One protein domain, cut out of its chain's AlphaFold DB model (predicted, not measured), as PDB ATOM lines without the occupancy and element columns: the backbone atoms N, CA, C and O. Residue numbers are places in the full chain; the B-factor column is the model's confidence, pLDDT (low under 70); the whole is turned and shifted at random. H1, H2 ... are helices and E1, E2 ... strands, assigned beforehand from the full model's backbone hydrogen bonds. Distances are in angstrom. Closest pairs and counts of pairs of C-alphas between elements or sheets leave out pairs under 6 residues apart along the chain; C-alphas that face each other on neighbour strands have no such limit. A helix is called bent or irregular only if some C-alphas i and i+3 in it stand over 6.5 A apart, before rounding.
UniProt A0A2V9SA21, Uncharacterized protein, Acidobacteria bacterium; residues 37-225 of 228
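AT A GLANCE: This is residues 37 to 225 of the 228 residues of an uncharacterized protein of Acidobacteria bacterium (UniProt A0A2V9SA21). A twisted wall of six strands has two helices, H1 and H2, crossing one face, with no named helix over the other face. The long H2 runs on past the edge strand E4, where its far part joins H3, H4 and H5 in an up-and-down bundle of four helices beside the sheet. The printed part has 189 residues with six named strands and five named helices, in the order E1 E2 E3 E4 H1 E5 E6 H2 H3 H4 H5. The antiparallel sheet has the order E4 E3 E2 E1 E5 E6, and the class is mixed, helices and strands. The whole is compact, with a radius of gyration of the C-alphas of 17.5 A, and spans 54 by 36 by 29 A.

HOW THE PARTS SIT: E1, residues 37 to 42, E2, residues 50 to 56, E3, residues 60 to 65, and E4, residues 78 to 83, form a meander, each strand the antiparallel neighbour of the one before. Within hydrogen-bond range are N 39 and O 53 at 2.9 A, N 54 and O 62 at 3.0 A, and N 63 and O 80 at 2.9 A. H1, residues 86 to 98, is on the sheet at a height of 10.2 A and runs across the strands, at 79 degrees to E1 on the local plane. E5, residues 118 to 124, is the antiparallel neighbour of E1, with N 40 and O 120 at 2.9 A, and forms a hairpin with E6, residues 129 to 134, with N 121 and O 132 at 3.0 A. H2, residues 140 to 168, is on the same face as H1 at a height of 9.5 A and touches H1 with residues 141 to 145 alone; the closest C-alphas, of Leu 95 and Ala 141, are 5.3 A apart. With residues 155 to 166 alone H2 touches H3, residues 170 to 185, at a shallow tilt of 22 degrees, opposite ways, the closest C-alphas being those of Phe 165 and Leu 173, 5.2 A. The same part touches H4, residues 192 to 204, the closest C-alphas being those of Gly 159 and Ile 195, 5.4 A. H4 only grazes the sheet, with residues 193 to 195. H5, residues 210 to 223, touches H4, with the C-alphas of Ala 203 and Arg 213 closest at 4.2 A, and H3, with those of Asp 174 and Val 212 closest at 5.4 A. Every O i to N i+4 pair is within hydrogen-bond range in H1, H2 and H5, against 10 of 12 in H3 and 6 of 9 in H4.

IN THESE COORDINATES: E1 begins at C-alpha 37 (-8.702, -109.602, 369.156). H2 is 41.9 A long, from C-alpha 140 (-4.036, -93.645, 364.776) to C-alpha 168, and H3 is 23.6 A long. H5 ends at C-alpha 223 (13.267, -114.712, 361.789). H3 is only just irregular, with C-alphas 171 and 174 6.6 A apart, and H4 is irregular, with C-alphas 194 and 197 7.5 A apart.

THE WHOLE: The two C-alphas farthest apart, those of Arg 111 and Ala 206, are 55.3 A apart. The long links are E3 to E4, residues 66 to 77, and H1 to E5, residues 99 to 117. The printed part has no cut, its mean pLDDT is 95.2, and no printed residue is under 70.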
ATOM      1  N   VAL A  37      -8.659-110.659 370.165       98.75
ATOM      2  CA  VAL A  37      -8.702-109.602 369.156       98.75
ATOM      3  C   VAL A  37      -8.786-110.274 367.797       98.75
ATOM      4  O   VAL A  37      -7.920-111.081 367.468       98.75
ATOM      5  N   THR A  38      -9.783-109.916 366.997       98.88
ATOM      6  CA  THR A  38      -9.960-110.460 365.649       98.88
ATOM      7  C   THR A  38      -9.936-109.337 364.627       98.88
ATOM      8  O   THR A  38     -10.578-108.300 364.809       98.88
ATOM      9  N   PHE A  39      -9.197-109.550 363.546       98.88
ATOM     10  CA  PHE A  39      -9.200-108.705 362.364       98.88
ATOM     11  C   PHE A  39      -9.697-109.512 361.170       98.88
ATOM     12  O   PHE A  39      -9.200-110.606 360.913       98.88
ATOM     13  N   THR A  40     -10.640-108.946 360.429       98.88
ATOM     14  CA  THR A  40     -11.161-109.510 359.183       98.88
ATOM     15  C   THR A  40     -10.976-108.498 358.063       98.88
ATOM     16  O   THR A  40     -11.270-107.315 358.257       98.88
ATOM     17  N   LEU A  41     -10.524-108.954 356.896       98.69
ATOM     18  CA  LEU A  41     -10.562-108.177 355.660       98.69
ATOM     19  C   LEU A  41     -11.445-108.889 354.640       98.69
ATOM     20  O   LEU A  41     -11.214-110.056 354.354       98.69
ATOM     21  N   ASP A  42     -12.370-108.139 354.047       98.25
ATOM     22  CA  ASP A  42     -13.135-108.523 352.864       98.25
ATOM     23  C   ASP A  42     -12.811-107.553 351.724       98.25
ATOM     24  O   ASP A  42     -13.166-106.365 351.764       98.25
ATOM     25  N   PHE A  43     -12.131-108.037 350.688       96.69
ATOM     26  CA  PHE A  43     -11.774-107.252 349.515       96.69
ATOM     27  C   PHE A  43     -11.868-108.077 348.217       96.69
ATOM     28  O   PHE A  43     -10.856-108.575 347.716       96.69
ATOM     29  N   PRO A  44     -13.081-108.198 347.641       94.25
ATOM     30  CA  PRO A  44     -13.324-108.976 346.429       94.25
ATOM     31  C   PRO A  44     -12.366-108.633 345.284       94.25
ATOM     32  O   PRO A  44     -12.164-107.460 344.959       94.25
ATOM     33  N   GLY A  45     -11.804-109.667 344.656       90.19
ATOM     34  CA  GLY A  45     -10.853-109.537 343.547       90.19
ATOM     35  C   GLY A  45      -9.398-109.293 343.965       90.19
ATOM     36  O   GLY A  45      -8.537-109.191 343.093       90.19
ATOM     37  N   SER A  46      -9.107-109.210 345.266       93.00
ATOM     38  CA  SER A  46      -7.735-109.278 345.781       93.00
ATOM     39  C   SER A  46      -7.323-110.722 346.097       93.00
ATOM     40  O   SER A  46      -8.107-111.649 345.908       93.00
ATOM     41  N   GLN A  47      -6.068-110.932 346.501       90.44
ATOM     42  CA  GLN A  47      -5.569-112.245 346.911       90.44
ATOM     43  C   GLN A  47      -4.803-112.122 348.237       90.44
ATOM     44  O   GLN A  47      -3.754-111.466 348.251       90.44
ATOM     45  N   PRO A  48      -5.295-112.738 349.329       95.31
ATOM     46  CA  PRO A  48      -6.644-113.316 349.484       95.31
ATOM     47  C   PRO A  48      -7.746-112.260 349.342       95.31
ATOM     48  O   PRO A  48      -7.514-111.095 349.663       95.31
ATOM     49  N   ASP A  49      -8.947-112.662 348.913       94.94
ATOM     50  CA  ASP A  49     -10.107-111.761 348.928       94.94
ATOM     51  C   ASP A  49     -10.798-111.709 350.299       94.94
ATOM     52  O   ASP A  49     -11.452-110.712 350.615       94.94
ATOM     53  N   HIS A  50     -10.580-112.730 351.130       97.81
ATOM     54  CA  HIS A  50     -11.028-112.801 352.509       97.81
ATOM     55  C   HIS A  50      -9.955-113.426 353.399       97.81
ATOM     56  O   HIS A  50      -9.385-114.472 353.079       97.81
ATOM     57  N   TYR A  51      -9.722-112.817 354.559       98.62
ATOM     58  CA  TYR A  51      -8.995-113.486 355.632       98.62
ATOM     59  C   TYR A  51      -9.398-113.002 357.019       98.62
ATOM     60  O   TYR A  51      -9.875-111.877 357.205       98.62
ATOM     61  N   VAL A  52      -9.120-113.851 358.005       98.88
ATOM     62  CA  VAL A  52      -9.330-113.604 359.428       98.88
ATOM     63  C   VAL A  52      -8.045-113.909 360.185       98.88
ATOM     64  O   VAL A  52      -7.449-114.964 360.007       98.88
ATOM     65  N   ILE A  53      -7.627-112.990 361.057       98.81
ATOM     66  CA  ILE A  53      -6.553-113.215 362.031       98.81
ATOM     67  C   ILE A  53      -7.140-113.036 363.422       98.81
ATOM     68  O   ILE A  53      -7.710-111.981 363.708       98.81
ATOM     69  N   SER A  54      -6.971-114.024 364.297       98.69
ATOM     70  CA  SER A  54      -7.340-113.905 365.711       98.69
ATOM     71  C   SER A  54      -6.108-114.024 366.591       98.69
ATOM     72  O   SER A  54      -5.292-114.912 366.382       98.69
ATOM     73  N   ILE A  55      -5.980-113.138 367.580       98.62
ATOM     74  CA  ILE A  55      -4.908-113.147 368.578       98.62
ATOM     75  C   ILE A  55      -5.540-113.128 369.969       98.62
ATOM     76  O   ILE A  55      -6.194-112.158 370.358       98.62
ATOM     77  N   SER A  56      -5.324-114.202 370.719       98.25
ATOM     78  CA  SER A  56      -5.719-114.342 372.117       98.25
ATOM     79  C   SER A  56      -4.708-113.666 373.053       98.25
ATOM     80  O   SER A  56      -3.516-113.559 372.758       98.25
ATOM     81  N   SER A  57      -5.163-113.218 374.223       96.94
ATOM     82  CA  SER A  57      -4.338-112.552 375.234       96.94
ATOM     83  C   SER A  57      -3.310-113.470 375.895       96.94
ATOM     84  O   SER A  57      -2.401-112.981 376.562       96.94
ATOM     85  N   ASP A  58      -3.435-114.783 375.715       96.12
ATOM     86  CA  ASP A  58      -2.408-115.765 376.075       96.12
ATOM     87  C   ASP A  58      -1.357-115.966 374.963       96.12
ATOM     88  O   ASP A  58      -0.263-116.446 375.243       96.12
ATOM     89  N   GLY A  59      -1.611-115.477 373.746       96.12
ATOM     90  CA  GLY A  59      -0.725-115.565 372.586       96.12
ATOM     91  C   GLY A  59      -1.145-116.608 371.551       96.12
ATOM     92  O   GLY A  59      -0.613-116.572 370.441       96.12
ATOM     93  N   HIS A  60      -2.107-117.488 371.854       98.00
ATOM     94  CA  HIS A  60      -2.673-118.388 370.848       98.00
ATOM     95  C   HIS A  60      -3.330-117.585 369.733       98.00
ATOM     96  O   HIS A  60      -3.952-116.549 369.974       98.00
ATOM     97  N   SER A  61      -3.133-118.007 368.492       98.44
ATOM     98  CA  SER A  61      -3.580-117.252 367.332       98.44
ATOM     99  C   SER A  61      -3.950-118.170 366.182       98.44
ATOM    100  O   SER A  61      -3.360-119.239 366.026       98.44
ATOM    101  N   THR A  62      -4.910-117.717 365.381       98.56
ATOM    102  CA  THR A  62      -5.367-118.418 364.181       98.56
ATOM    103  C   THR A  62      -5.302-117.502 362.972       98.56
ATOM    104  O   THR A  62      -5.424-116.275 363.089       98.56
ATOM    105  N   TYR A  63      -5.130-118.114 361.809       98.62
ATOM    106  CA  TYR A  63      -5.272-117.470 360.517       98.62
ATOM    107  C   TYR A  63      -6.115-118.334 359.597       98.62
ATOM    108  O   TYR A  63      -5.829-119.519 359.455       98.62
ATOM    109  N   ASP A  64      -7.105-117.719 358.966       98.50
ATOM    110  CA  ASP A  64      -7.952-118.332 357.952       98.50
ATOM    111  C   ASP A  64      -7.950-117.444 356.710       98.50
ATOM    112  O   ASP A  64      -8.171-116.236 356.825       98.50
ATOM    113  N   SER A  65      -7.721-118.008 355.526       97.75
ATOM    114  CA  SER A  65      -7.826-117.284 354.254       97.75
ATOM    115  C   SER A  65      -8.324-118.176 353.120       97.75
ATOM    116  O   SER A  65      -8.385-119.398 353.244       97.75
ATOM    117  N   ASN A  66      -8.711-117.553 352.008       94.56
ATOM    118  CA  ASN A  66      -9.180-118.231 350.796       94.56
ATOM    119  C   ASN A  66      -8.351-117.872 349.551       94.56
ATOM    120  O   ASN A  66      -8.873-117.832 348.434       94.56
ATOM    121  N   SER A  67      -7.064-117.578 349.743       90.62
ATOM    122  CA  SER A  67      -6.136-117.272 348.651       90.62
ATOM    123  C   SER A  67      -6.158-118.321 347.550       90.62
ATOM    124  O   SER A  67      -6.348-119.502 347.806       90.62
ATOM    125  N   LYS A  68      -5.886-117.896 346.316       91.31
ATOM    126  CA  LYS A  68      -5.703-118.800 345.177       91.31
ATOM    127  C   LYS A  68      -4.219-119.134 345.036       91.31
ATOM    128  O   LYS A  68      -3.394-118.231 344.919       91.31
ATOM    129  N   LEU A  69      -3.873-120.417 345.033       90.56
ATOM    130  CA  LEU A  69      -2.498-120.900 344.836       90.56
ATOM    131  C   LEU A  69      -2.174-121.222 343.371       90.56
ATOM    132  O   LEU A  69      -1.007-121.394 343.007       90.56
ATOM    133  N   SER A  70      -3.196-121.290 342.519       86.06
ATOM    134  CA  SER A  70      -3.078-121.473 341.072       86.06
ATOM    135  C   SER A  70      -4.225-120.792 340.334       86.06
ATOM    136  O   SER A  70      -5.314-120.656 340.889       86.06
ATOM    137  N   ASP A  71      -4.006-120.444 339.066       82.44
ATOM    138  CA  ASP A  71      -5.000-119.760 338.224       82.44
ATOM    139  C   ASP A  71      -6.302-120.559 338.045       82.44
ATOM    140  O   ASP A  71      -7.374-119.969 337.929       82.44
ATOM    141  N   ASP A  72      -6.219-121.892 338.089       81.88
ATOM    142  CA  ASP A  72      -7.367-122.798 337.944       81.88
ATOM    143  C   ASP A  72      -8.169-122.988 339.249       81.88
ATOM    144  O   ASP A  72      -9.167-123.710 339.267       81.88
ATOM    145  N   SER A  73      -7.732-122.381 340.359       81.38
ATOM    146  CA  SER A  73      -8.400-122.490 341.658       81.38
ATOM    147  C   SER A  73      -9.451-121.395 341.839       81.38
ATOM    148  O   SER A  73      -9.226-120.209 341.566       81.38
ATOM    149  N   GLU A  74     -10.613-121.773 342.369       76.19
ATOM    150  CA  GLU A  74     -11.623-120.811 342.823       76.19
ATOM    151  C   GLU A  74     -11.316-120.243 344.219       76.19
ATOM    152  O   GLU A  74     -11.885-119.223 344.601       76.19
ATOM    153  N   GLY A  75     -10.364-120.845 344.934       82.69
ATOM    154  CA  GLY A  75      -9.909-120.484 346.272       82.69
ATOM    155  C   GLY A  75      -9.361-121.722 346.977       82.69
ATOM    156  O   GLY A  75      -9.954-122.796 346.889       82.69
ATOM    157  N   ASP A  76      -8.244-121.572 347.684       88.12
ATOM    158  CA  ASP A  76      -7.585-122.633 348.441       88.12
ATOM    159  C   ASP A  76      -7.678-122.289 349.935       88.12
ATOM    160  O   ASP A  76      -6.877-121.491 350.430       88.12
ATOM    161  N   PRO A  77      -8.682-122.832 350.662       90.56
ATOM    162  CA  PRO A  77      -8.833-122.571 352.085       90.56
ATOM    163  C   PRO A  77      -7.560-122.932 352.842       90.56
ATOM    164  O   PRO A  77      -7.097-124.075 352.794       90.56
ATOM    165  N   PHE A  78      -7.026-121.961 353.567       93.69
ATOM    166  CA  PHE A  78      -5.818-122.111 354.357       93.69
ATOM    167  C   PHE A  78      -6.110-121.775 355.804       93.69
ATOM    168  O   PHE A  78      -6.658-120.717 356.097       93.69
ATOM    169  N   HIS A  79      -5.723-122.688 356.690       96.38
ATOM    170  CA  HIS A  79      -5.846-122.529 358.127       96.38
ATOM    171  C   HIS A  79      -4.484-122.735 358.786       96.38
ATOM    172  O   HIS A  79      -3.773-123.692 358.460       96.38
ATOM    173  N   LEU A  80      -4.136-121.869 359.735       95.88
ATOM    174  CA  LEU A  80      -2.918-121.995 360.526       95.88
ATOM    175  C   LEU A  80      -3.160-121.629 361.991       95.88
ATOM    176  O   LEU A  80      -3.567-120.508 362.296       95.88
ATOM    177  N   ASP A  81      -2.782-122.539 362.884       97.19
ATOM    178  CA  ASP A  81      -2.633-122.288 364.317       97.19
ATOM    179  C   ASP A  81      -1.177-121.956 364.658       97.19
ATOM    180  O   ASP A  81      -0.242-122.640 364.230       97.19
ATOM    181  N   PHE A  82      -0.964-120.923 365.471       96.38
ATOM    182  CA  PHE A  82       0.369-120.526 365.923       96.38
ATOM    183  C   PHE A  82       0.319-119.752 367.242       96.38
ATOM    184  O   PHE A  82      -0.739-119.475 367.809       96.38
ATOM    185  N   VAL A  83       1.501-119.409 367.750       96.69
ATOM    186  CA  VAL A  83       1.668-118.519 368.899       96.69
ATOM    187  C   VAL A  83       2.434-117.290 368.436       96.69
ATOM    188  O   VAL A  83       3.527-117.413 367.879       96.69
ATOM    189  N   VAL A  84       1.857-116.107 368.645       97.06
ATOM    190  CA  VAL A  84       2.550-114.839 368.373       97.06
ATOM    191  C   VAL A  84       3.605-114.550 369.436       97.06
ATOM    192  O   VAL A  84       3.517-115.010 370.575       97.06
ATOM    193  N   SER A  85       4.596-113.735 369.089       96.50
ATOM    194  CA  SER A  85       5.578-113.245 370.049       96.50
ATOM    195  C   SER A  85       4.922-112.416 371.157       96.50
ATOM    196  O   SER A  85       3.939-111.701 370.939       96.50
ATOM    197  N   ASP A  86       5.524-112.432 372.350       96.12
ATOM    198  CA  ASP A  86       5.078-111.596 373.471       96.12
ATOM    199  C   ASP A  86       5.039-110.105 373.100       96.12
ATOM    200  O   ASP A  86       4.141-109.380 373.534       96.12
ATOM    201  N   ALA A  87       5.988-109.652 372.274       95.38
ATOM    202  CA  ALA A  87       6.069-108.273 371.805       95.38
ATOM    203  C   ALA A  87       4.888-107.906 370.893       95.38
ATOM    204  O   ALA A  87       4.253-106.871 371.105       95.38
ATOM    205  N   ALA A  88       4.557-108.757 369.916       96.81
ATOM    206  CA  ALA A  88       3.400-108.553 369.048       96.81
ATOM    207  C   ALA A  88       2.092-108.591 369.843       96.81
ATOM    208  O   ALA A  88       1.277-107.676 369.726       96.81
ATOM    209  N   ARG A  89       1.931-109.585 370.725       97.75
ATOM    210  CA  ARG A  89       0.769-109.696 371.615       97.75
ATOM    211  C   ARG A  89       0.585-108.434 372.458       97.75
ATOM    212  O   ARG A  89      -0.502-107.859 372.482       97.75
ATOM    213  N   ALA A  90       1.644-107.969 373.122       97.81
ATOM    214  CA  ALA A  90       1.599-106.762 373.944       97.81
ATOM    215  C   ALA A  90       1.251-105.515 373.115       97.81
ATOM    216  O   ALA A  90       0.405-104.724 373.536       97.81
ATOM    217  N   ARG A  91       1.847-105.364 371.923       98.06
ATOM    218  CA  ARG A  91       1.569-104.254 370.998       98.06
ATOM    219  C   ARG A  91       0.108-104.237 370.550       98.06
ATOM    220  O   ARG A  91      -0.521-103.183 370.590       98.06
ATOM    221  N   VAL A  92      -0.439-105.384 370.148       98.50
ATOM    222  CA  VAL A  92      -1.837-105.503 369.703       98.50
ATOM    223  C   VAL A  92      -2.796-105.161 370.842       98.50
ATOM    224  O   VAL A  92      -3.689-104.336 370.658       98.50
ATOM    225  N   LEU A  93      -2.588-105.721 372.037       98.25
ATOM    226  CA  LEU A  93      -3.447-105.444 373.193       98.25
ATOM    227  C   LEU A  93      -3.379-103.975 373.638       98.25
ATOM    228  O   LEU A  93      -4.400-103.400 374.014       98.25
ATOM    229  N   ASP A  94      -2.203-103.348 373.585       98.62
ATOM    230  CA  ASP A  94      -2.056-101.910 373.838       98.62
ATOM    231  C   ASP A  94      -2.829-101.068 372.810       98.62
ATOM    232  O   ASP A  94      -3.604-100.179 373.172       98.62
ATOM    233  N   LEU A  95      -2.682-101.381 371.522       98.75
ATOM    234  CA  LEU A  95      -3.394-100.685 370.457       98.75
ATOM    235  C   LEU A  95      -4.915-100.824 370.579       98.75
ATOM    236  O   LEU A  95      -5.630 -99.844 370.377       98.75
ATOM    237  N   VAL A  96      -5.418-102.001 370.954       98.56
ATOM    238  CA  VAL A  96      -6.852-102.240 371.200       98.56
ATOM    239  C   VAL A  96      -7.368-101.331 372.315       98.56
ATOM    240  O   VAL A  96      -8.407-100.689 372.156       98.56
ATOM    241  N   LYS A  97      -6.618-101.195 373.418       98.25
ATOM    242  CA  LYS A  97      -6.958-100.267 374.510       98.25
ATOM    243  C   LYS A  97      -6.995 -98.819 374.024       98.25
ATOM    244  O   LYS A  97      -7.952 -98.099 374.314       98.25
ATOM    245  N   ARG A  98      -5.994 -98.390 373.247       98.56
ATOM    246  CA  ARG A  98      -5.937 -97.039 372.654       98.56
ATOM    247  C   ARG A  98      -7.061 -96.790 371.644       98.56
ATOM    248  O   ARG A  98      -7.568 -95.673 371.559       98.56
ATOM    249  N   ALA A  99      -7.498 -97.831 370.942       98.38
ATOM    250  CA  ALA A  99      -8.674 -97.838 370.077       98.38
ATOM    251  C   ALA A  99      -9.998 -98.015 370.850       98.38
ATOM    252  O   ALA A  99     -11.040 -98.235 370.236       98.38
ATOM    253  N   LYS A 100      -9.970 -97.915 372.189       98.06
ATOM    254  CA  LYS A 100     -11.133 -98.023 373.081       98.06
ATOM    255  C   LYS A 100     -11.922 -99.316 372.880       98.06
ATOM    256  O   LYS A 100     -13.149 -99.291 372.878       98.06
ATOM    257  N   TYR A 101     -11.222-100.433 372.677       98.25
ATOM    258  CA  TYR A 101     -11.832-101.740 372.419       98.25
ATOM    259  C   TYR A 101     -12.833-101.691 371.260       98.25
ATOM    260  O   TYR A 101     -13.878-102.330 371.308       98.25
ATOM    261  N   PHE A 102     -12.557-100.865 370.246       97.88
ATOM    262  CA  PHE A 102     -13.410-100.693 369.065       97.88
ATOM    263  C   PHE A 102     -14.833-100.215 369.386       97.88
ATOM    264  O   PHE A 102     -15.758-100.423 368.606       97.88
ATOM    265  N   GLN A 103     -15.024 -99.565 370.537       95.62
ATOM    266  CA  GLN A 103     -16.293 -98.947 370.890       95.62
ATOM    267  C   GLN A 103     -16.480 -97.633 370.126       95.62
ATOM    268  O   GLN A 103     -15.632 -96.738 370.167       95.62
ATOM    269  N   GLY A 104     -17.644 -97.494 369.495       92.38
ATOM    270  CA  GLY A 104     -18.021 -96.304 368.742       92.38
ATOM    271  C   GLY A 104     -17.666 -96.395 367.260       92.38
ATOM    272  O   GLY A 104     -17.551 -97.474 366.689       92.38
ATOM    273  N   GLU A 105     -17.554 -95.234 366.620       95.31
ATOM    274  CA  GLU A 105     -17.343 -95.136 365.178       95.31
ATOM    275  C   GLU A 105     -15.851 -95.203 364.830       95.31
ATOM    276  O   GLU A 105     -15.083 -94.333 365.249       95.31
ATOM    277  N   LEU A 106     -15.451 -96.206 364.042       96.88
ATOM    278  CA  LEU A 106     -14.083 -96.300 363.522       96.88
ATOM    279  C   LEU A 106     -13.946 -95.735 362.108       96.88
ATOM    280  O   LEU A 106     -12.855 -95.276 361.762       96.88
ATOM    281  N   ASP A 107     -15.005 -95.764 361.292       96.44
ATOM    282  CA  ASP A 107     -14.939 -95.325 359.902       96.44
ATOM    283  C   ASP A 107     -14.978 -93.796 359.788       96.44
ATOM    284  O   ASP A 107     -15.731 -93.096 360.468       96.44
ATOM    285  N   SER A 108     -14.163 -93.250 358.888       93.56
ATOM    286  CA  SER A 108     -14.108 -91.805 358.648       93.56
ATOM    287  C   SER A 108     -15.382 -91.211 358.033       93.56
ATOM    288  O   SER A 108     -15.534 -89.988 358.034       93.56
ATOM    289  N   LYS A 109     -16.253 -92.039 357.442       92.25
ATOM    290  CA  LYS A 109     -17.450 -91.681 356.657       92.25
ATOM    291  C   LYS A 109     -17.194 -90.717 355.504       92.25
ATOM    292  O   LYS A 109     -18.130 -90.145 354.935       92.25
ATOM    293  N   LYS A 110     -15.928 -90.501 355.143       91.19
ATOM    294  CA  LYS A 110     -15.552 -89.598 354.065       91.19
ATOM    295  C   LYS A 110     -16.017 -90.184 352.738       91.19
ATOM    296  O   LYS A 110     -15.614 -91.272 352.331       91.19
ATOM    297  N   ARG A 111     -16.859 -89.420 352.048       82.00
ATOM    298  CA  ARG A 111     -17.262 -89.703 350.670       82.00
ATOM    299  C   ARG A 111     -16.056 -89.447 349.755       82.00
ATOM    300  O   ARG A 111     -15.271 -88.543 350.033       82.00
ATOM    301  N   ASN A 112     -15.919 -90.224 348.682       86.94
ATOM    302  CA  ASN A 112     -14.819 -90.161 347.701       86.94
ATOM    303  C   ASN A 112     -13.464 -90.750 348.141       86.94
ATOM    304  O   ASN A 112     -12.435 -90.373 347.581       86.94
ATOM    305  N   LEU A 113     -13.429 -91.680 349.100       88.12
ATOM    306  CA  LEU A 113     -12.258 -92.552 349.232       88.12
ATOM    307  C   LEU A 113     -12.349 -93.728 348.264       88.12
ATOM    308  O   LEU A 113     -13.424 -94.292 348.060       88.12
ATOM    309  N   ALA A 114     -11.195 -94.127 347.732       90.81
ATOM    310  CA  ALA A 114     -11.059 -95.426 347.095       90.81
ATOM    311  C   ALA A 114     -11.416 -96.535 348.100       90.81
ATOM    312  O   ALA A 114     -11.096 -96.447 349.293       90.81
ATOM    313  N   SER A 115     -12.090 -97.576 347.616       91.50
ATOM    314  CA  SER A 115     -12.303 -98.782 348.410       91.50
ATOM    315  C   SER A 115     -10.981 -99.530 348.538       91.50
ATOM    316  O   SER A 115     -10.304 -99.774 347.543       91.50
ATOM    317  N   THR A 116     -10.621 -99.881 349.766       92.75
ATOM    318  CA  THR A 116      -9.421-100.663 350.102       92.75
ATOM    319  C   THR A 116      -9.803-101.971 350.797       92.75
ATOM    320  O   THR A 116      -9.022-102.512 351.582       92.75
ATOM    321  N   GLY A 117     -11.044-102.416 350.585       95.38
ATOM    322  CA  GLY A 117     -11.661-103.518 351.313       95.38
ATOM    323  C   GLY A 117     -12.304-103.088 352.630       95.38
ATOM    324  O   GLY A 117     -11.860-102.136 353.286       95.38
ATOM    325  N   THR A 118     -13.340-103.824 353.019       97.75
ATOM    326  CA  THR A 118     -13.995-103.684 354.320       97.75
ATOM    327  C   THR A 118     -13.138-104.375 355.364       97.75
ATOM    328  O   THR A 118     -12.814-105.549 355.230       97.75
ATOM    329  N   LYS A 119     -12.755-103.637 356.401       98.50
ATOM    330  CA  LYS A 119     -11.982-104.147 357.532       98.50
ATOM    331  C   LYS A 119     -12.902-104.211 358.726       98.50
ATOM    332  O   LYS A 119     -13.620-103.246 358.972       98.50
ATOM    333  N   THR A 120     -12.857-105.293 359.482       98.75
ATOM    334  CA  THR A 120     -13.596-105.422 360.735       98.75
ATOM    335  C   THR A 120     -12.615-105.729 361.848       98.75
ATOM    336  O   THR A 120     -11.843-106.677 361.753       98.75
ATOM    337  N   LEU A 121     -12.644-104.913 362.899       98.81
ATOM    338  CA  LEU A 121     -11.939-105.178 364.145       98.81
ATOM    339  C   LEU A 121     -12.960-105.592 365.194       98.81
ATOM    340  O   LEU A 121     -13.943-104.881 365.413       98.81
ATOM    341  N   ALA A 122     -12.714-106.725 365.838       98.75
ATOM    342  CA  ALA A 122     -13.516-107.232 366.935       98.75
ATOM    343  C   ALA A 122     -12.643-107.489 368.163       98.75
ATOM    344  O   ALA A 122     -11.470-107.848 368.062       98.75
ATOM    345  N   TYR A 123     -13.231-107.284 369.333       98.62
ATOM    346  CA  TYR A 123     -12.630-107.596 370.616       98.62
ATOM    347  C   TYR A 123     -13.653-108.322 371.481       98.62
ATOM    348  O   TYR A 123     -14.820-107.929 371.539       98.62
ATOM    349  N   ARG A 124     -13.214-109.369 372.170       98.12
ATOM    350  CA  ARG A 124     -14.024-110.105 373.136       98.12
ATOM    351  C   ARG A 124     -13.200-110.411 374.371       98.12
ATOM    352  O   ARG A 124     -12.070-110.854 374.250       98.12
ATOM    353  N   ASP A 125     -13.779-110.229 375.546       96.19
ATOM    354  CA  ASP A 125     -13.299-110.796 376.804       96.19
ATOM    355  C   ASP A 125     -14.493-111.308 377.625       96.19
ATOM    356  O   ASP A 125     -15.629-111.330 377.144       96.19
ATOM    357  N   ALA A 126     -14.256-111.713 378.873       94.00
ATOM    358  CA  ALA A 126     -15.298-112.223 379.765       94.00
ATOM    359  C   ALA A 126     -16.427-111.213 380.090       94.00
ATOM    360  O   ALA A 126     -17.451-111.596 380.652       94.00
ATOM    361  N   THR A 127     -16.241-109.924 379.797       92.31
ATOM    362  CA  THR A 127     -17.128-108.823 380.206       92.31
ATOM    363  C   THR A 127     -17.712-108.026 379.042       92.31
ATOM    364  O   THR A 127     -18.785-107.444 379.190       92.31
ATOM    365  N   GLN A 128     -17.040-107.988 377.890       94.69
ATOM    366  CA  GLN A 128     -17.482-107.232 376.720       94.69
ATOM    367  C   GLN A 128     -17.180-107.959 375.407       94.69
ATOM    368  O   GLN A 128     -16.187-108.667 375.272       94.69
ATOM    369  N   SER A 129     -18.036-107.727 374.412       97.31
ATOM    370  CA  SER A 129     -17.825-108.127 373.020       97.31
ATOM    371  C   SER A 129     -18.209-106.953 372.129       97.31
ATOM    372  O   SER A 129     -19.353-106.499 372.149       97.31
ATOM    373  N   THR A 130     -17.258-106.451 371.356       98.25
ATOM    374  CA  THR A 130     -17.395-105.256 370.521       98.25
ATOM    375  C   THR A 130     -16.841-105.533 369.134       98.25
ATOM    376  O   THR A 130     -15.922-106.333 368.961       98.25
ATOM    377  N   GLN A 131     -17.404-104.872 368.129       98.12
ATOM    378  CA  GLN A 131     -16.885-104.916 366.770       98.12
ATOM    379  C   GLN A 131     -17.227-103.631 366.028       98.12
ATOM    380  O   GLN A 131     -18.270-103.025 366.282       98.12
ATOM    381  N   ALA A 132     -16.379-103.258 365.079       98.19
ATOM    382  CA  ALA A 132     -16.649-102.160 364.168       98.19
ATOM    383  C   ALA A 132     -15.984-102.408 362.812       98.19
ATOM    384  O   ALA A 132     -14.839-102.861 362.739       98.19
ATOM    385  N   SER A 133     -16.712-102.074 361.747       98.25
ATOM    386  CA  SER A 133     -16.237-102.185 360.370       98.25
ATOM    387  C   SER A 133     -15.914-100.809 359.792       98.25
ATOM    388  O   SER A 133     -16.574 -99.821 360.113       98.25
ATOM    389  N   TYR A 134     -14.894-100.739 358.944       98.00
ATOM    390  CA  TYR A 134     -14.416 -99.508 358.325       98.00
ATOM    391  C   TYR A 134     -13.714 -99.795 356.991       98.00
ATOM    392  O   TYR A 134     -13.084-100.834 356.811       98.00
ATOM    393  N   ASN A 135     -13.775 -98.852 356.052       95.94
ATOM    394  CA  ASN A 135     -12.880 -98.820 354.892       95.94
ATOM    395  C   ASN A 135     -11.583 -98.077 355.251       95.94
ATOM    396  O   ASN A 135     -10.483 -98.547 354.955       95.94
ATOM    397  N   TYR A 136     -11.717 -96.934 355.936       95.88
ATOM    398  CA  TYR A 136     -10.602 -96.116 356.416       95.88
ATOM    399  C   TYR A 136     -10.927 -95.499 357.776       95.88
ATOM    400  O   TYR A 136     -11.963 -94.847 357.935       95.88
ATOM    401  N   SER A 137      -9.998 -95.627 358.725       97.19
ATOM    402  CA  SER A 137     -10.115 -95.013 360.046       97.19
ATOM    403  C   SER A 137      -9.172 -93.818 360.203       97.19
ATOM    404  O   SER A 137      -8.001 -93.918 359.834       97.19
ATOM    405  N   PRO A 138      -9.631 -92.690 360.777       96.38
ATOM    406  CA  PRO A 138      -8.758 -91.583 361.156       96.38
ATOM    407  C   PRO A 138      -8.077 -91.800 362.520       96.38
ATOM    408  O   PRO A 138      -7.294 -90.952 362.937       96.38
ATOM    409  N   ILE A 139      -8.399 -92.879 363.242       98.19
ATOM    410  CA  ILE A 139      -7.878 -93.149 364.587       98.19
ATOM    411  C   ILE A 139      -6.479 -93.777 364.455       98.19
ATOM    412  O   ILE A 139      -6.383 -94.885 363.923       98.19
ATOM    413  N   PRO A 140      -5.402 -93.147 364.971       98.44
ATOM    414  CA  PRO A 140      -4.036 -93.645 364.776       98.44
ATOM    415  C   PRO A 140      -3.829 -95.095 365.236       98.44
ATOM    416  O   PRO A 140      -3.263 -95.897 364.503       98.44
ATOM    417  N   ALA A 141      -4.385 -95.476 366.392       98.50
ATOM    418  CA  ALA A 141      -4.284 -96.849 366.892       98.50
ATOM    419  C   ALA A 141      -4.956 -97.884 365.965       98.50
ATOM    420  O   ALA A 141      -4.464 -98.998 365.817       98.50
ATOM    421  N   VAL A 142      -6.055 -97.517 365.296       98.69
ATOM    422  CA  VAL A 142      -6.725 -98.392 364.318       98.69
ATOM    423  C   VAL A 142      -5.896 -98.510 363.042       98.69
ATOM    424  O   VAL A 142      -5.810 -99.593 362.467       98.69
ATOM    425  N   GLN A 143      -5.246 -97.427 362.608       98.44
ATOM    426  CA  GLN A 143      -4.331 -97.453 361.463       98.44
ATOM    427  C   GLN A 143      -3.124 -98.353 361.740       98.44
ATOM    428  O   GLN A 143      -2.797 -99.204 360.920       98.44
ATOM    429  N   GLU A 144      -2.510 -98.222 362.916       98.38
ATOM    430  CA  GLU A 144      -1.399 -99.074 363.346       98.38
ATOM    431  C   GLU A 144      -1.806-100.556 363.444       98.38
ATOM    432  O   GLU A 144      -1.062-101.409 362.959       98.38
ATOM    433  N   LEU A 145      -2.985-100.874 364.005       98.44
ATOM    434  CA  LEU A 145      -3.522-102.247 364.025       98.44
ATOM    435  C   LEU A 145      -3.743-102.791 362.620       98.44
ATOM    436  O   LEU A 145      -3.364-103.923 362.336       98.44
ATOM    437  N   THR A 146      -4.338-101.984 361.743       98.38
ATOM    438  CA  THR A 146      -4.600-102.376 360.356       98.38
ATOM    439  C   THR A 146      -3.298-102.734 359.651       98.38
ATOM    440  O   THR A 146      -3.188-103.819 359.090       98.38
ATOM    441  N   SER A 147      -2.294-101.857 359.728       97.69
ATOM    442  CA  SER A 147      -0.982-102.099 359.124       97.69
ATOM    443  C   SER A 147      -0.312-103.345 359.700       97.69
ATOM    444  O   SER A 147       0.245-104.137 358.947       97.69
ATOM    445  N   PHE A 148      -0.397-103.550 361.020       98.19
ATOM    446  CA  PHE A 148       0.127-104.753 361.665       98.19
ATOM    447  C   PHE A 148      -0.527-106.024 361.100       98.19
ATOM    448  O   PHE A 148       0.179-106.899 360.605       98.19
ATOM    449  N   PHE A 149      -1.860-106.117 361.114       98.56
ATOM    450  CA  PHE A 149      -2.565-107.314 360.648       98.56
ATOM    451  C   PHE A 149      -2.392-107.561 359.146       98.56
ATOM    452  O   PHE A 149      -2.244-108.710 358.740       98.56
ATOM    453  N   GLN A 150      -2.339-106.514 358.319       97.62
ATOM    454  CA  GLN A 150      -2.098-106.659 356.879       97.62
ATOM    455  C   GLN A 150      -0.670-107.140 356.575       97.62
ATOM    456  O   GLN A 150      -0.484-108.054 355.772       97.62
ATOM    457  N   ASN A 151       0.341-106.591 357.253       97.62
ATOM    458  CA  ASN A 151       1.726-107.057 357.118       97.62
ATOM    459  C   ASN A 151       1.905-108.481 357.670       97.62
ATOM    460  O   ASN A 151       2.716-109.261 357.161       97.62
ATOM    461  N   PHE A 152       1.136-108.837 358.700       98.00
ATOM    462  CA  PHE A 152       1.135-110.189 359.233       98.00
ATOM    463  C   PHE A 152       0.485-111.170 358.251       98.00
ATOM    464  O   PHE A 152       1.113-112.160 357.889       98.00
ATOM    465  N   SER A 153      -0.695-110.844 357.714       97.94
ATOM    466  CA  SER A 153      -1.339-111.616 356.643       97.94
ATOM    467  C   SER A 153      -0.388-111.840 355.471       97.94
ATOM    468  O   SER A 153      -0.242-112.970 355.029       97.94
ATOM    469  N   SER A 154       0.325-110.802 355.020       96.94
ATOM    470  CA  SER A 154       1.329-110.928 353.953       96.94
ATOM    471  C   SER A 154       2.375-112.004 354.268       96.94
ATOM    472  O   SER A 154       2.684-112.847 353.427       96.94
ATOM    473  N   THR A 155       2.869-112.038 355.508       97.75
ATOM    474  CA  THR A 155       3.839-113.043 355.975       97.75
ATOM    475  C   THR A 155       3.261-114.458 355.945       97.75
ATOM    476  O   THR A 155       3.924-115.383 355.478       97.75
ATOM    477  N   LEU A 156       2.026-114.630 356.417       97.88
ATOM    478  CA  LEU A 156       1.341-115.924 356.456       97.88
ATOM    479  C   LEU A 156       1.043-116.442 355.044       97.88
ATOM    480  O   LEU A 156       1.279-117.610 354.750       97.88
ATOM    481  N   GLU A 157       0.654-115.545 354.144       97.69
ATOM    482  CA  GLU A 157       0.405-115.835 352.734       97.69
ATOM    483  C   GLU A 157       1.682-116.198 351.964       97.69
ATOM    484  O   GLU A 157       1.660-117.083 351.107       97.69
ATOM    485  N   PHE A 158       2.826-115.589 352.297       97.56
ATOM    486  CA  PHE A 158       4.120-116.093 351.830       97.56
ATOM    487  C   PHE A 158       4.356-117.529 352.302       97.56
ATOM    488  O   PHE A 158       4.762-118.368 351.503       97.56
ATOM    489  N   GLY A 159       4.087-117.827 353.577       96.69
ATOM    490  CA  GLY A 159       4.189-119.183 354.119       96.69
ATOM    491  C   GLY A 159       3.357-120.190 353.324       96.69
ATOM    492  O   GLY A 159       3.900-121.194 352.863       96.69
ATOM    493  N   HIS A 160       2.083-119.871 353.095       96.69
ATOM    494  CA  HIS A 160       1.148-120.703 352.340       96.69
ATOM    495  C   HIS A 160       1.651-120.999 350.916       96.69
ATOM    496  O   HIS A 160       1.754-122.160 350.510       96.69
ATOM    497  N   ARG A 161       2.072-119.963 350.175       96.75
ATOM    498  CA  ARG A 161       2.606-120.129 348.811       96.75
ATOM    499  C   ARG A 161       3.932-120.882 348.777       96.75
ATOM    500  O   ARG A 161       4.133-121.720 347.901       96.75
ATOM    501  N   ILE A 162       4.836-120.628 349.725       97.25
ATOM    502  CA  ILE A 162       6.116-121.345 349.827       97.25
ATOM    503  C   ILE A 162       5.872-122.835 350.059       97.25
ATOM    504  O   ILE A 162       6.513-123.660 349.409       97.25
ATOM    505  N   GLU A 163       4.952-123.188 350.957       95.38
ATOM    506  CA  GLU A 163       4.589-124.581 351.218       95.38
ATOM    507  C   GLU A 163       4.029-125.262 349.965       95.38
ATOM    508  O   GLU A 163       4.483-126.350 349.597       95.38
ATOM    509  N   TYR A 164       3.122-124.587 349.258       95.50
ATOM    510  CA  TYR A 164       2.577-125.078 347.999       95.50
ATOM    511  C   TYR A 164       3.666-125.272 346.928       95.50
ATOM    512  O   TYR A 164       3.817-126.363 346.374       95.50
ATOM    513  N   PHE A 165       4.496-124.261 346.659       96.12
ATOM    514  CA  PHE A 165       5.550-124.358 345.641       96.12
ATOM    515  C   PHE A 165       6.622-125.384 345.990       96.12
ATOM    516  O   PHE A 165       7.151-126.047 345.095       96.12
ATOM    517  N   HIS A 166       6.918-125.564 347.275       95.88
ATOM    518  CA  HIS A 166       7.821-126.609 347.734       95.88
ATOM    519  C   HIS A 166       7.329-128.009 347.343       95.88
ATOM    520  O   HIS A 166       8.134-128.842 346.920       95.88
ATOM    521  N   HIS A 167       6.017-128.249 347.419       93.38
ATOM    522  CA  HIS A 167       5.426-129.534 347.063       93.38
ATOM    523  C   HIS A 167       5.206-129.696 345.547       93.38
ATOM    524  O   HIS A 167       5.555-130.736 344.989       93.38
ATOM    525  N   TYR A 168       4.660-128.679 344.871       92.31
ATOM    526  CA  TYR A 168       4.128-128.828 343.508       92.31
ATOM    527  C   TYR A 168       4.948-128.126 342.417       92.31
ATOM    528  O   TYR A 168       4.988-128.601 341.285       92.31
ATOM    529  N   GLN A 169       5.607-127.001 342.719       89.12
ATOM    530  CA  GLN A 169       6.205-126.125 341.699       89.12
ATOM    531  C   GLN A 169       7.586-125.604 342.117       89.12
ATOM    532  O   GLN A 169       7.800-124.409 342.326       89.12
ATOM    533  N   LYS A 170       8.573-126.502 342.185       83.44
ATOM    534  CA  LYS A 170       9.929-126.179 342.672       83.44
ATOM    535  C   LYS A 170      10.635-125.054 341.904       83.44
ATOM    536  O   LYS A 170      11.523-124.415 342.460       83.44
ATOM    537  N   LEU A 171      10.253-124.802 340.648       85.06
ATOM    538  CA  LEU A 171      10.782-123.688 339.852       85.06
ATOM    539  C   LEU A 171      10.284-122.318 340.350       85.06
ATOM    540  O   LEU A 171      11.045-121.358 340.310       85.06
ATOM    541  N   ALA A 172       9.050-122.240 340.860       92.81
ATOM    542  CA  ALA A 172       8.461-121.013 341.405       92.81
ATOM    543  C   ALA A 172       8.952-120.700 342.834       92.81
ATOM    544  O   ALA A 172       8.920-119.553 343.279       92.81
ATOM    545  N   LEU A 173       9.467-121.709 343.546       96.44
ATOM    546  CA  LEU A 173       9.896-121.589 344.941       96.44
ATOM    547  C   LEU A 173      11.015-120.553 345.163       96.44
ATOM    548  O   LEU A 173      10.976-119.830 346.160       96.44
ATOM    549  N   ASP A 174      12.013-120.463 344.270       95.62
ATOM    550  CA  ASP A 174      13.091-119.464 344.434       95.62
ATOM    551  C   ASP A 174      12.552-118.038 344.336       95.62
ATOM    552  O   ASP A 174      12.945-117.170 345.118       95.62
ATOM    553  N   GLU A 175      11.654-117.799 343.378       95.81
ATOM    554  CA  GLU A 175      11.074-116.479 343.161       95.81
ATOM    555  C   GLU A 175      10.255-116.044 344.375       95.81
ATOM    556  O   GLU A 175      10.415-114.920 344.851       95.81
ATOM    557  N   GLU A 176       9.451-116.947 344.934       97.25
ATOM    558  CA  GLU A 176       8.617-116.633 346.089       97.25
ATOM    559  C   GLU A 176       9.446-116.341 347.346       97.25
ATOM    560  O   GLU A 176       9.221-115.341 348.032       97.25
ATOM    561  N   LEU A 177      10.482-117.140 347.614       97.69
ATOM    562  CA  LEU A 177      11.402-116.862 348.719       97.69
ATOM    563  C   LEU A 177      12.194-115.566 348.502       97.69
ATOM    564  O   LEU A 177      12.552-114.892 349.470       97.69
ATOM    565  N   LYS A 178      12.506-115.210 347.251       96.50
ATOM    566  CA  LYS A 178      13.156-113.936 346.929       96.50
ATOM    567  C   LYS A 178      12.223-112.760 347.210       96.50
ATOM    568  O   LYS A 178      12.665-111.804 347.838       96.50
ATOM    569  N   ARG A 179      10.949-112.850 346.815       96.19
ATOM    570  CA  ARG A 179       9.929-111.837 347.132       96.19
ATOM    571  C   ARG A 179       9.790-111.658 348.643       96.19
ATOM    572  O   ARG A 179       9.876-110.529 349.114       96.19
ATOM    573  N   LEU A 180       9.699-112.756 349.398       97.12
ATOM    574  CA  LEU A 180       9.680-112.719 350.861       97.12
ATOM    575  C   LEU A 180      10.917-111.999 351.433       97.12
ATOM    576  O   LEU A 180      10.780-111.127 352.290       97.12
ATOM    577  N   GLU A 181      12.123-112.325 350.954       95.38
ATOM    578  CA  GLU A 181      13.378-111.686 351.392       95.38
ATOM    579  C   GLU A 181      13.401-110.179 351.091       95.38
ATOM    580  O   GLU A 181      13.815-109.386 351.940       95.38
ATOM    581  N   ASP A 182      12.928-109.768 349.916       95.31
ATOM    582  CA  ASP A 182      12.882-108.360 349.525       95.31
ATOM    583  C   ASP A 182      11.839-107.576 350.346       95.31
ATOM    584  O   ASP A 182      12.148-106.491 350.847       95.31
ATOM    585  N   THR A 183      10.651-108.142 350.593       94.38
ATOM    586  CA  THR A 183       9.637-107.535 351.475       94.38
ATOM    587  C   THR A 183      10.130-107.440 352.921       94.38
ATOM    588  O   THR A 183       9.937-106.412 353.579       94.38
ATOM    589  N   ALA A 184      10.835-108.463 353.413       91.00
ATOM    590  CA  ALA A 184      11.411-108.465 354.755       91.00
ATOM    591  C   ALA A 184      12.441-107.338 354.947       91.00
ATOM    592  O   ALA A 184      12.510-106.737 356.019       91.00
ATOM    593  N   ARG A 185      13.234-107.023 353.913       89.56
ATOM    594  CA  ARG A 185      14.208-105.914 353.932       89.56
ATOM    595  C   ARG A 185      13.553-104.537 353.925       89.56
ATOM    596  O   ARG A 185      14.136-103.593 354.445       89.56
ATOM    597  N   GLN A 186      12.356-104.421 353.361       88.31
ATOM    598  CA  GLN A 186      11.585-103.176 353.322       88.31
ATOM    599  C   GLN A 186      10.729-102.963 354.586       88.31
ATOM    600  O   GLN A 186       9.885-102.073 354.604       88.31
ATOM    601  N   HIS A 187      10.941-103.759 355.645       77.56
ATOM    602  CA  HIS A 187      10.162-103.746 356.893       77.56
ATOM    603  C   HIS A 187       8.654-104.016 356.706       77.56
ATOM    604  O   HIS A 187       7.851-103.664 357.567       77.56
ATOM    605  N   GLY A 188       8.263-104.669 355.607       81.19
ATOM    606  CA  GLY A 188       6.859-104.920 355.266       81.19
ATOM    607  C   GLY A 188       6.237-106.167 355.903       81.19
ATOM    608  O   GLY A 188       5.123-106.522 355.537       81.19
ATOM    609  N   LEU A 189       6.940-106.863 356.804       91.06
ATOM    610  CA  LEU A 189       6.491-108.137 357.380       91.06
ATOM    611  C   LEU A 189       6.382-108.066 358.899       91.06
ATOM    612  O   LEU A 189       7.227-107.471 359.571       91.06
ATOM    613  N   GLU A 190       5.406-108.773 359.451       95.25
ATOM    614  CA  GLU A 190       5.216-108.975 360.887       95.25
ATOM    615  C   GLU A 190       5.353-110.467 361.210       95.25
ATOM    616  O   GLU A 190       4.949-111.307 360.414       95.25
ATOM    617  N   GLU A 191       5.951-110.798 362.359       95.06
ATOM    618  CA  GLU A 191       5.975-112.173 362.887       95.06
ATOM    619  C   GLU A 191       6.563-113.246 361.935       95.06
ATOM    620  O   GLU A 191       6.068-114.369 361.850       95.06
ATOM    621  N   LEU A 192       7.675-112.936 361.246       94.94
ATOM    622  CA  LEU A 192       8.360-113.858 360.315       94.94
ATOM    623  C   LEU A 192       8.681-115.234 360.933       94.94
ATOM    624  O   LEU A 192       8.728-116.240 360.226       94.94
ATOM    625  N   GLN A 193       8.882-115.297 362.250       94.94
ATOM    626  CA  GLN A 193       9.093-116.544 362.985       94.94
ATOM    627  C   GLN A 193       7.935-117.543 362.867       94.94
ATOM    628  O   GLN A 193       8.180-118.742 362.981       94.94
ATOM    629  N   VAL A 194       6.708-117.095 362.590       96.25
ATOM    630  CA  VAL A 194       5.541-117.982 362.462       96.25
ATOM    631  C   VAL A 194       5.693-118.936 361.277       96.25
ATOM    632  O   VAL A 194       5.324-120.102 361.375       96.25
ATOM    633  N   ILE A 195       6.331-118.495 360.189       96.69
ATOM    634  CA  ILE A 195       6.581-119.339 359.010       96.69
ATOM    635  C   ILE A 195       7.940-120.058 359.051       96.69
ATOM    636  O   ILE A 195       8.314-120.735 358.091       96.69
ATOM    637  N   ALA A 196       8.697-119.951 360.149       96.38
ATOM    638  CA  ALA A 196      10.000-120.605 360.281       96.38
ATOM    639  C   ALA A 196       9.946-122.134 360.059       96.38
ATOM    640  O   ALA A 196      10.811-122.635 359.337       96.38
ATOM    641  N   PRO A 197       8.940-122.889 360.551       96.31
ATOM    642  CA  PRO A 197       8.844-124.327 360.265       96.31
ATOM    643  C   PRO A 197       8.720-124.654 358.767       96.31
ATOM    644  O   PRO A 197       9.212-125.685 358.306       96.31
ATOM    645  N   ILE A 198       8.092-123.775 357.977       96.50
ATOM    646  CA  ILE A 198       7.976-123.926 356.518       96.50
ATOM    647  C   ILE A 198       9.347-123.698 355.868       96.50
ATOM    648  O   ILE A 198       9.818-124.522 355.084       96.50
ATOM    649  N   LEU A 199      10.031-122.616 356.249       97.94
ATOM    650  CA  LEU A 199      11.375-122.297 355.755       97.94
ATOM    651  C   LEU A 199      12.402-123.381 356.115       97.94
ATOM    652  O   LEU A 199      13.297-123.671 355.320       97.94
ATOM    653  N   GLN A 200      12.272-123.996 357.293       98.00
ATOM    654  CA  GLN A 200      13.133-125.088 357.733       98.00
ATOM    655  C   GLN A 200      12.990-126.319 356.836       98.00
ATOM    656  O   GLN A 200      14.003-126.833 356.363       98.00
ATOM    657  N   ARG A 201      11.755-126.721 356.505       97.50
ATOM    658  CA  ARG A 201      11.502-127.829 355.569       97.50
ATOM    659  C   ARG A 201      12.174-127.598 354.217       97.50
ATOM    660  O   ARG A 201      12.859-128.488 353.722       97.50
ATOM    661  N   VAL A 202      12.073-126.385 353.671       97.50
ATOM    662  CA  VAL A 202      12.747-126.029 352.409       97.50
ATOM    663  C   VAL A 202      14.272-126.090 352.540       97.50
ATOM    664  O   VAL A 202      14.960-126.573 351.644       97.50
ATOM    665  N   ALA A 203      14.832-125.580 353.638       97.75
ATOM    666  CA  ALA A 203      16.276-125.567 353.861       97.75
ATOM    667  C   ALA A 203      16.871-126.980 354.011       97.75
ATOM    668  O   ALA A 203      18.024-127.217 353.626       97.75
ATOM    669  N   GLU A 204      16.107-127.910 354.575       97.38
ATOM    670  CA  GLU A 204      16.533-129.278 354.872       97.38
ATOM    671  C   GLU A 204      16.291-130.254 353.710       97.38
ATOM    672  O   GLU A 204      17.006-131.251 353.611       97.38
ATOM    673  N   ASP A 205      15.378-129.948 352.780       96.56
ATOM    674  CA  ASP A 205      15.095-130.803 351.623       96.56
ATOM    675  C   ASP A 205      16.257-130.817 350.611       96.56
ATOM    676  O   ASP A 205      16.503-129.859 349.876       96.56
ATOM    677  N   ALA A 206      16.967-131.946 350.534       95.00
ATOM    678  CA  ALA A 206      18.086-132.155 349.614       95.00
ATOM    679  C   ALA A 206      17.684-132.192 348.126       95.00
ATOM    680  O   ALA A 206      18.552-132.077 347.261       95.00
ATOM    681  N   SER A 207      16.395-132.353 347.817       93.12
ATOM    682  CA  SER A 207      15.871-132.297 346.450       93.12
ATOM    683  C   SER A 207      15.667-130.864 345.941       93.12
ATOM    684  O   SER A 207      15.478-130.657 344.740       93.12
ATOM    685  N   VAL A 208      15.712-129.870 346.833       94.94
ATOM    686  CA  VAL A 208      15.682-128.447 346.489       94.94
ATOM    687  C   VAL A 208      17.097-127.979 346.136       94.94
ATOM    688  O   VAL A 208      18.079-128.326 346.791       94.94
ATOM    689  N   ILE A 209      17.230-127.155 345.095       93.62
ATOM    690  CA  ILE A 209      18.542-126.663 344.657       93.62
ATOM    691  C   ILE A 209      19.225-125.803 345.737       93.62
ATOM    692  O   ILE A 209      18.589-125.017 346.444       93.62
ATOM    693  N   ASN A 210      20.552-125.907 345.838       95.06
ATOM    694  CA  ASN A 210      21.332-125.265 346.905       95.06
ATOM    695  C   ASN A 210      21.096-123.748 347.075       95.06
ATOM    696  O   ASN A 210      20.993-123.314 348.224       95.06
ATOM    697  N   PRO A 211      20.978-122.924 346.010       94.62
ATOM    698  CA  PRO A 211      20.722-121.490 346.174       94.62
ATOM    699  C   PRO A 211      19.408-121.182 346.908       94.62
ATOM    700  O   PRO A 211      19.366-120.277 347.743       94.62
ATOM    701  N   VAL A 212      18.365-121.972 346.644       96.62
ATOM    702  CA  VAL A 212      17.030-121.835 347.249       96.62
ATOM    703  C   VAL A 212      17.078-122.215 348.723       96.62
ATOM    704  O   VAL A 212      16.651-121.445 349.585       96.62
ATOM    705  N   ARG A 213      17.719-123.345 349.041       97.62
ATOM    706  CA  ARG A 213      17.958-123.771 350.429       97.62
ATOM    707  C   ARG A 213      18.745-122.721 351.213       97.62
ATOM    708  O   ARG A 213      18.370-122.352 352.324       97.62
ATOM    709  N   ALA A 214      19.808-122.177 350.619       97.25
ATOM    710  CA  ALA A 214      20.623-121.131 351.232       97.25
ATOM    711  C   ALA A 214      19.835-119.831 351.476       97.25
ATOM    712  O   ALA A 214      20.125-119.107 352.433       97.25
ATOM    713  N   ARG A 215      18.840-119.519 350.634       97.38
ATOM    714  CA  ARG A 215      17.919-118.392 350.840       97.38
ATOM    715  C   ARG A 215      16.984-118.634 352.019       97.38
ATOM    716  O   ARG A 215      16.924-117.783 352.903       97.38
ATOM    717  N   ALA A 216      16.350-119.802 352.092       97.81
ATOM    718  CA  ALA A 216      15.520-120.180 353.238       97.81
ATOM    719  C   ALA A 216      16.308-120.099 354.561       97.81
ATOM    720  O   ALA A 216      15.837-119.524 355.539       97.81
ATOM    721  N   GLN A 217      17.572-120.538 354.570       97.56
ATOM    722  CA  GLN A 217      18.459-120.403 355.733       97.56
ATOM    723  C   GLN A 217      18.751-118.948 356.136       97.56
ATOM    724  O   GLN A 217      18.910-118.663 357.325       97.56
ATOM    725  N   ARG A 218      18.857-118.008 355.182       96.12
ATOM    726  CA  ARG A 218      19.008-116.575 355.507       96.12
ATOM    727  C   ARG A 218      17.749-116.025 356.166       96.12
ATOM    728  O   ARG A 218      17.863-115.343 357.180       96.12
ATOM    729  N   LEU A 219      16.582-116.361 355.621       96.44
ATOM    730  CA  LEU A 219      15.288-115.956 356.166       96.44
ATOM    731  C   LEU A 219      15.067-116.510 357.580       96.44
ATOM    732  O   LEU A 219      14.648-115.766 358.457       96.44
ATOM    733  N   LEU A 220      15.455-117.762 357.844       96.62
ATOM    734  CA  LEU A 220      15.430-118.346 359.193       96.62
ATOM    735  C   LEU A 220      16.291-117.561 360.188       96.62
ATOM    736  O   LEU A 220      15.852-117.268 361.298       96.62
ATOM    737  N   ARG A 221      17.510-117.174 359.791       94.75
ATOM    738  CA  ARG A 221      18.375-116.342 360.643       94.75
ATOM    739  C   ARG A 221      17.757-114.976 360.923       94.75
ATOM    740  O   ARG A 221      17.901-114.471 362.031       94.75
ATOM    741  N   GLN A 222      17.075-114.390 359.942       92.38
ATOM    742  CA  GLN A 222      16.356-113.131 360.123       92.38
ATOM    743  C   GLN A 222      15.148-113.294 361.055       92.38
ATOM    744  O   GLN A 222      14.928-112.437 361.903       92.38
ATOM    745  N   ALA A 223      14.408-114.396 360.935       91.19
ATOM    746  CA  ALA A 223      13.267-114.712 361.789       91.19
ATOM    747  C   ALA A 223      13.669-114.927 363.259       91.19
ATOM    748  O   ALA A 223      12.922-114.567 364.161       91.19
ATOM    749  N   ALA A 224      14.861-115.479 363.499       88.50
ATOM    750  CA  ALA A 224      15.411-115.681 364.840       88.50
ATOM    751  C   ALA A 224      16.058-114.420 365.445       88.50
ATOM    752  O   ALA A 224      16.375-114.401 366.636       88.50
ATOM    753  N   ALA A 225      16.311-113.382 364.644       83.56
ATOM    754  CA  ALA A 225      16.945-112.169 365.135       83.56
ATOM    755  C   ALA A 225      15.942-111.336 365.957       83.56
ATOM    756  O   ALA A 225      14.821-111.106 365.497       83.56
TER     757      ALA A 225